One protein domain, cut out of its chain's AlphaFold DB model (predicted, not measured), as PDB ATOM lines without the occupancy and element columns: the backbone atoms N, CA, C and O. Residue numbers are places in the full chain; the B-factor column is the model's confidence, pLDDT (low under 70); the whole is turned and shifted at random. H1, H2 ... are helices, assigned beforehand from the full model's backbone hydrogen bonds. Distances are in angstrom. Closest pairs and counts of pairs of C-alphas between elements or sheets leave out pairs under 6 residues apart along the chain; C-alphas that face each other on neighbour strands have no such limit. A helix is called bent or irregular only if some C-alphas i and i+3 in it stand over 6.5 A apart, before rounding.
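What this domain is: This is residues 115 to 164 of the 247 residues of an uncharacterized protein of Curtobacterium sp. MCSS17_006 (UniProt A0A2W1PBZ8). A long helix, H3, makes much of the longest axis; the one-turn helix H2 packs on it near Ala 151, and the shorter helix H1 lies at a slant near it. Residues 156 to 164, of which 156 to 159 belong to H3, stick out as a free arm. The printed part has 50 residues with three named helices, in the order H1, H2, H3, and no named strand; the class is all helix. It is only just compact, close to loose, with a radius of gyration of the C-alphas of 11.4 A, and the C-alphas span 33 by 24 by 15 A.

Where its parts are: H1 covers residues 115 to 124 and begins at C-alpha 115, at (-33.005, 13.418, 12.977); it is 14.4 A long from first to last C-alpha. After a short link of 8 residues comes H2, residues 133 to 136, with C-alpha 133 at (-28.298, 8.768, 6.480); it measures 5.6 A. After another short link, of 7 residues, H3 runs from residue 144 to 159, over 22.3 A, and ends at C-alpha 159, at (-38.499, 4.542, -6.901). None of the three helices is bent or irregular.

How they stand to each other: H1 and H2 only just touch, with 3 pairs of C-alphas within 8 A; the closest are those of Arg 115 and Phe 136, 7.0 A apart. Their centres are 11.0 A apart. H2 and H3 touch, with 5 pairs of C-alphas within 8 A; the closest are those of Asp 135 and Ala 151, 5.9 A apart. Their centres are 10.2 A apart. H1 and H3 are near each other, with 7 pairs of C-alphas within 10 A and no pair within 8 A. In H1 and H3 every O i to N i+4 pair is within hydrogen-bond range. H2 is too short for such a pair; its one O i to N i+3 pair is within range.

The domain as a whole: The two C-alphas farthest apart are those of Asp 141 and Gly 163, at 34.1 A. Without residues 156 to 164, which stand free, the body has 41 residues, spans 26 by 19 by 15 A and has a radius of gyration of 9.7 A. The printed part has no cut, and neither of its two links between helices is long. The mean pLDDT of the printed part is 72.6. The model's confidence is low, under 70, in residues 125 to 142, of which 133 to 136 belong to H2, with a mean of 57.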
ATOM      1  N   ARG A 115     -34.053  14.332  13.467       74.31
ATOM      2  CA  ARG A 115     -33.005  13.418  12.977       74.31
ATOM      3  C   ARG A 115     -32.922  12.121  13.790       74.31
ATOM      4  O   ARG A 115     -32.899  11.033  13.220       74.31
ATOM      5  N   ARG A 116     -32.929  12.205  15.126       77.88
ATOM      6  CA  ARG A 116     -32.863  11.015  15.998       77.88
ATOM      7  C   ARG A 116     -34.130  10.162  15.900       77.88
ATOM      8  O   ARG A 116     -34.028   8.942  15.973       77.88
ATOM      9  N   LEU A 117     -35.303  10.774  15.712       78.56
ATOM     10  CA  LEU A 117     -36.552  10.031  15.499       78.56
ATOM     11  C   LEU A 117     -36.488   9.186  14.222       78.56
ATOM     12  O   LEU A 117     -36.862   8.016  14.252       78.56
ATOM     13  N   PHE A 118     -35.978   9.752  13.128       73.81
ATOM     14  CA  PHE A 118     -35.822   9.036  11.861       73.81
ATOM     15  C   PHE A 118     -34.792   7.905  11.933       73.81
ATOM     16  O   PHE A 118     -35.059   6.813  11.435       73.81
ATOM     17  N   VAL A 119     -33.670   8.114  12.629       74.06
ATOM     18  CA  VAL A 119     -32.684   7.050  12.892       74.06
ATOM     19  C   VAL A 119     -33.324   5.892  13.667       74.06
ATOM     20  O   VAL A 119     -33.196   4.732  13.275       74.06
ATOM     21  N   MET A 120     -34.072   6.191  14.735       78.19
ATOM     22  CA  MET A 120     -34.780   5.161  15.504       78.19
ATOM     23  C   MET A 120     -35.854   4.449  14.674       78.19
ATOM     24  O   MET A 120     -36.024   3.241  14.814       78.19
ATOM     25  N   LEU A 121     -36.558   5.169  13.795       76.00
ATOM     26  CA  LEU A 121     -37.544   4.580  12.888       76.00
ATOM     27  C   LEU A 121     -36.887   3.607  11.897       76.00
ATOM     28  O   LEU A 121     -37.410   2.511  11.689       76.00
ATOM     29  N   GLY A 122     -35.737   3.981  11.329       71.56
ATOM     30  CA  GLY A 122     -34.940   3.109  10.463       71.56
ATOM     31  C   GLY A 122     -34.460   1.848  11.188       71.56
ATOM     32  O   GLY A 122     -34.549   0.747  10.643       71.56
ATOM     33  N   TYR A 123     -34.044   1.987  12.451       71.38
ATOM     34  CA  TYR A 123     -33.650   0.857  13.294       71.38
ATOM     35  C   TYR A 123     -34.827  -0.079  13.613       71.38
ATOM     36  O   TYR A 123     -34.749  -1.284  13.371       71.38
ATOM     37  N   ALA A 124     -35.944   0.470  14.104       72.44
ATOM     38  CA  ALA A 124     -37.119  -0.299  14.525       72.44
ATOM     39  C   ALA A 124     -37.773  -1.077  13.375       72.44
ATOM     40  O   ALA A 124     -38.365  -2.131  13.596       72.44
ATOM     41  N   ARG A 125     -37.645  -0.594  12.134       66.56
ATOM     42  CA  ARG A 125     -38.161  -1.271  10.937       66.56
ATOM     43  C   ARG A 125     -37.200  -2.340  10.386       66.56
ATOM     44  O   ARG A 125     -37.248  -2.647   9.200       66.56
ATOM     45  N   ALA A 126     -36.372  -2.916  11.263       55.47
ATOM     46  CA  ALA A 126     -35.421  -3.996  11.000       55.47
ATOM     47  C   ALA A 126     -34.328  -3.637   9.979       55.47
ATOM     48  O   ALA A 126     -34.090  -4.381   9.030       55.47
ATOM     49  N   GLY A 127     -33.673  -2.483  10.160       53.25
ATOM     50  CA  GLY A 127     -32.549  -2.082   9.305       53.25
ATOM     51  C   GLY A 127     -32.949  -1.940   7.838       53.25
ATOM     52  O   GLY A 127     -32.151  -2.225   6.948       53.25
ATOM     53  N   SER A 128     -34.207  -1.561   7.580       54.44
ATOM     54  CA  SER A 128     -34.723  -1.439   6.226       54.44
ATOM     55  C   SER A 128     -33.819  -0.483   5.450       54.44
ATOM     56  O   SER A 128     -33.811   0.712   5.744       54.44
ATOM     57  N   ALA A 129     -33.121  -0.994   4.433       55.69
ATOM     58  CA  ALA A 129     -32.270  -0.253   3.489       55.69
ATOM     59  C   ALA A 129     -33.008   0.861   2.702       55.69
ATOM     60  O   ALA A 129     -32.496   1.411   1.735       55.69
ATOM     61  N   ILE A 130     -34.244   1.160   3.106       55.81
ATOM     62  CA  ILE A 130     -35.140   2.199   2.617       55.81
ATOM     63  C   ILE A 130     -34.715   3.579   3.151       55.81
ATOM     64  O   ILE A 130     -35.002   4.583   2.508       55.81
ATOM     65  N   TRP A 131     -34.047   3.635   4.309       57.22
ATOM     66  CA  TRP A 131     -33.669   4.882   4.978       57.22
ATOM     67  C   TRP A 131     -32.160   4.901   5.240       57.22
ATOM     68  O   TRP A 131     -31.685   4.261   6.177       57.22
ATOM     69  N   THR A 132     -31.411   5.612   4.400       56.59
ATOM     70  CA  THR A 132     -29.966   5.842   4.582       56.59
ATOM     71  C   THR A 132     -29.746   7.219   5.211       56.59
ATOM     72  O   THR A 132     -30.602   8.091   5.090       56.59
ATOM     73  N   GLU A 133     -28.616   7.453   5.888       55.31
ATOM     74  CA  GLU A 133     -28.298   8.768   6.480       55.31
ATOM     75  C   GLU A 133     -28.362   9.922   5.457       55.31
ATOM     76  O   GLU A 133     -28.772  11.027   5.814       55.31
ATOM     77  N   ASP A 134     -28.080   9.643   4.180       57.69
ATOM     78  CA  ASP A 134     -28.187  10.595   3.062       57.69
ATOM     79  C   ASP A 134     -29.631  11.018   2.723       57.69
ATOM     80  O   ASP A 134     -29.841  12.033   2.059       57.69
ATOM     81  N   ASP A 135     -30.644  10.270   3.173       56.91
ATOM     82  CA  ASP A 135     -32.061  10.615   2.965       56.91
ATOM     83  C   ASP A 135     -32.547  11.703   3.931       56.91
ATOM     84  O   ASP A 135     -33.663  12.212   3.798       56.91
ATOM     85  N   PHE A 136     -31.701  12.060   4.898       58.75
ATOM     86  CA  PHE A 136     -32.020  12.912   6.033       58.75
ATOM     87  C   PHE A 136     -31.105  14.131   6.120       58.75
ATOM     88  O   PHE A 136     -30.683  14.486   7.220       58.75
ATOM     89  N   GLY A 137     -30.793  14.771   4.986       53.28
ATOM     90  CA  GLY A 137     -30.081  16.056   4.910       53.28
ATOM     91  C   GLY A 137     -30.859  17.222   5.542       53.28
ATOM     92  O   GLY A 137     -31.107  18.226   4.881       53.28
ATOM     93  N   PHE A 138     -31.287  17.041   6.787       58.25
ATOM     94  CA  PHE A 138     -32.049  17.949   7.622       58.25
ATOM     95  C   PHE A 138     -31.092  18.658   8.572       58.25
ATOM     96  O   PHE A 138     -30.240  18.013   9.194       58.25
ATOM     97  N   ASP A 139     -31.284  19.960   8.736       54.72
ATOM     98  CA  ASP A 139     -30.718  20.674   9.877       54.72
ATOM     99  C   ASP A 139     -31.437  20.246  11.172       54.72
ATOM    100  O   ASP A 139     -32.592  19.810  11.150       54.72
ATOM    101  N   GLU A 140     -30.761  20.348  12.323       54.22
ATOM    102  CA  GLU A 140     -31.276  19.861  13.620       54.22
ATOM    103  C   GLU A 140     -32.626  20.486  14.039       54.22
ATOM    104  O   GLU A 140     -33.353  19.886  14.836       54.22
ATOM    105  N   ASP A 141     -32.980  21.634  13.452       55.19
ATOM    106  CA  ASP A 141     -34.165  22.442  13.762       55.19
ATOM    107  C   ASP A 141     -35.364  22.224  12.816       55.19
ATOM    108  O   ASP A 141     -36.373  22.926  12.924       55.19
ATOM    109  N   GLU A 142     -35.299  21.270  11.882       63.47
ATOM    110  CA  GLU A 142     -36.396  21.059  10.933       63.47
ATOM    111  C   GLU A 142     -37.601  20.351  11.582       63.47
ATOM    112  O   GLU A 142     -37.472  19.353  12.298       63.47
ATOM    113  N   ASP A 143     -38.812  20.865  11.335       73.12
ATOM    114  CA  ASP A 143     -40.042  20.271  11.854       73.12
ATOM    115  C   ASP A 143     -40.299  18.871  11.260       73.12
ATOM    116  O   ASP A 143     -40.000  18.583  10.098       73.12
ATOM    117  N   LEU A 144     -40.961  17.998  12.032       77.12
ATOM    118  CA  LEU A 144     -41.190  16.595  11.652       77.12
ATOM    119  C   LEU A 144     -41.914  16.432  10.304       77.12
ATOM    120  O   LEU A 144     -41.599  15.527   9.534       77.12
ATOM    121  N   VAL A 145     -42.921  17.269  10.033       79.56
ATOM    122  CA  VAL A 145     -43.757  17.127   8.829       79.56
ATOM    123  C   VAL A 145     -43.002  17.531   7.553       79.56
ATOM    124  O   VAL A 145     -43.024  16.738   6.612       79.56
ATOM    125  N   PRO A 146     -42.316  18.693   7.492       78.44
ATOM    126  CA  PRO A 146     -41.395  19.014   6.398       78.44
ATOM    127  C   PRO A 146     -40.320  17.950   6.158       78.44
ATOM    128  O   PRO A 146     -40.151  17.515   5.019       78.44
ATOM    129  N   ALA A 147     -39.681  17.453   7.222       78.06
ATOM    130  CA  ALA A 147     -38.664  16.410   7.112       78.06
ATOM    131  C   ALA A 147     -39.231  15.122   6.478       78.06
ATOM    132  O   ALA A 147     -38.693  14.595   5.502       78.06
ATOM    133  N   LEU A 148     -40.391  14.651   6.955       80.25
ATOM    134  CA  LEU A 148     -41.059  13.478   6.379       80.25
ATOM    135  C   LEU A 148     -41.450  13.691   4.911       80.25
ATOM    136  O   LEU A 148     -41.327  12.776   4.097       80.25
ATOM    137  N   ALA A 149     -41.914  14.894   4.569       83.56
ATOM    138  CA  ALA A 149     -42.273  15.245   3.203       83.56
ATOM    139  C   ALA A 149     -41.056  15.214   2.267       83.56
ATOM    140  O   ALA A 149     -41.148  14.666   1.168       83.56
ATOM    141  N   HIS A 150     -39.918  15.755   2.703       80.44
ATOM    142  CA  HIS A 150     -38.687  15.734   1.923       80.44
ATOM    143  C   HIS A 150     -38.198  14.303   1.677       80.44
ATOM    144  O   HIS A 150     -37.943  13.933   0.529       80.44
ATOM    145  N   ALA A 151     -38.148  13.476   2.723       79.50
ATOM    146  CA  ALA A 151     -37.713  12.094   2.575       79.50
ATOM    147  C   ALA A 151     -38.664  11.272   1.686       79.50
ATOM    148  O   ALA A 151     -38.204  10.500   0.846       79.50
ATOM    149  N   PHE A 152     -39.981  11.495   1.790       85.12
ATOM    150  CA  PHE A 152     -40.956  10.895   0.875       85.12
ATOM    151  C   PHE A 152     -40.671  11.269  -0.584       85.12
ATOM    152  O   PHE A 152     -40.667  10.395  -1.446       85.12
ATOM    153  N   VAL A 153     -40.410  12.549  -0.875       86.44
ATOM    154  CA  VAL A 153     -40.116  13.005  -2.243       86.44
ATOM    155  C   VAL A 153     -38.831  12.371  -2.771       86.44
ATOM    156  O   VAL A 153     -38.814  11.932  -3.921       86.44
ATOM    157  N   GLN A 154     -37.780  12.276  -1.954       83.12
ATOM    158  CA  GLN A 154     -36.529  11.621  -2.347       83.12
ATOM    159  C   GLN A 154     -36.744  10.139  -2.665       83.12
ATOM    160  O   GLN A 154     -36.360   9.672  -3.738       83.12
ATOM    161  N   GLN A 155     -37.427   9.409  -1.783       84.19
ATOM    162  CA  GLN A 155     -37.713   7.988  -1.989       84.19
ATOM    163  C   GLN A 155     -38.624   7.751  -3.194       84.19
ATOM    164  O   GLN A 155     -38.335   6.879  -4.010       84.19
ATOM    165  N   ALA A 156     -39.683   8.548  -3.355       89.06
ATOM    166  CA  ALA A 156     -40.581   8.452  -4.502       89.06
ATOM    167  C   ALA A 156     -39.846   8.749  -5.817       89.06
ATOM    168  O   ALA A 156     -40.036   8.037  -6.799       89.06
ATOM    169  N   SER A 157     -38.960   9.750  -5.829       88.38
ATOM    170  CA  SER A 157     -38.160  10.091  -7.012       88.38
ATOM    171  C   SER A 157     -37.201   8.964  -7.390       88.38
ATOM    172  O   SER A 157     -37.073   8.646  -8.568       88.38
ATOM    173  N   ARG A 158     -36.562   8.318  -6.405       86.31
ATOM    174  CA  ARG A 158     -35.699   7.150  -6.645       86.31
ATOM    175  C   ARG A 158     -36.491   5.939  -7.128       86.31
ATOM    176  O   ARG A 158     -36.075   5.294  -8.083       86.31
ATOM    177  N   ALA A 159     -37.638   5.656  -6.512       87.94
ATOM    178  CA  ALA A 159     -38.499   4.542  -6.901       87.94
ATOM    179  C   ALA A 159     -39.043   4.695  -8.331       87.94
ATOM    180  O   ALA A 159     -39.161   3.711  -9.051       87.94
ATOM    181  N   LEU A 160     -39.330   5.930  -8.755       90.75
ATOM    182  CA  LEU A 160     -39.851   6.245 -10.087       90.75
ATOM    183  C   LEU A 160     -38.759   6.561 -11.120       90.75
ATOM    184  O   LEU A 160     -39.084   6.818 -12.278       90.75
ATOM    185  N   ALA A 161     -37.475   6.531 -10.744       90.50
ATOM    186  CA  ALA A 161     -36.372   6.862 -11.651       90.50
ATOM    187  C   ALA A 161     -36.308   5.918 -12.866       90.50
ATOM    188  O   ALA A 161     -35.942   6.344 -13.958       90.50
ATOM    189  N   GLY A 162     -36.700   4.652 -12.684       90.94
ATOM    190  CA  GLY A 162     -36.807   3.650 -13.750       90.94
ATOM    191  C   GLY A 162     -38.164   3.618 -14.467       90.94
ATOM    192  O   GLY A 162     -38.386   2.730 -15.287       90.94
ATOM    193  N   GLY A 163     -39.067   4.553 -14.161       91.88
ATOM    194  CA  GLY A 163     -40.470   4.522 -14.572       91.88
ATOM    195  C   GLY A 163     -41.399   3.918 -13.507       91.88
ATOM    196  O   GLY A 163     -40.932   3.328 -12.529       91.88
ATOM    197  N   PRO A 164     -42.726   4.095 -13.652       92.19
ATOM    198  CA  PRO A 164     -43.703   3.541 -12.721       92.19
ATOM    199  C   PRO A 164     -43.728   2.012 -12.778       92.19
ATOM    200  O   PRO A 164     -43.585   1.406 -13.844       92.19
TER     201      PRO A 164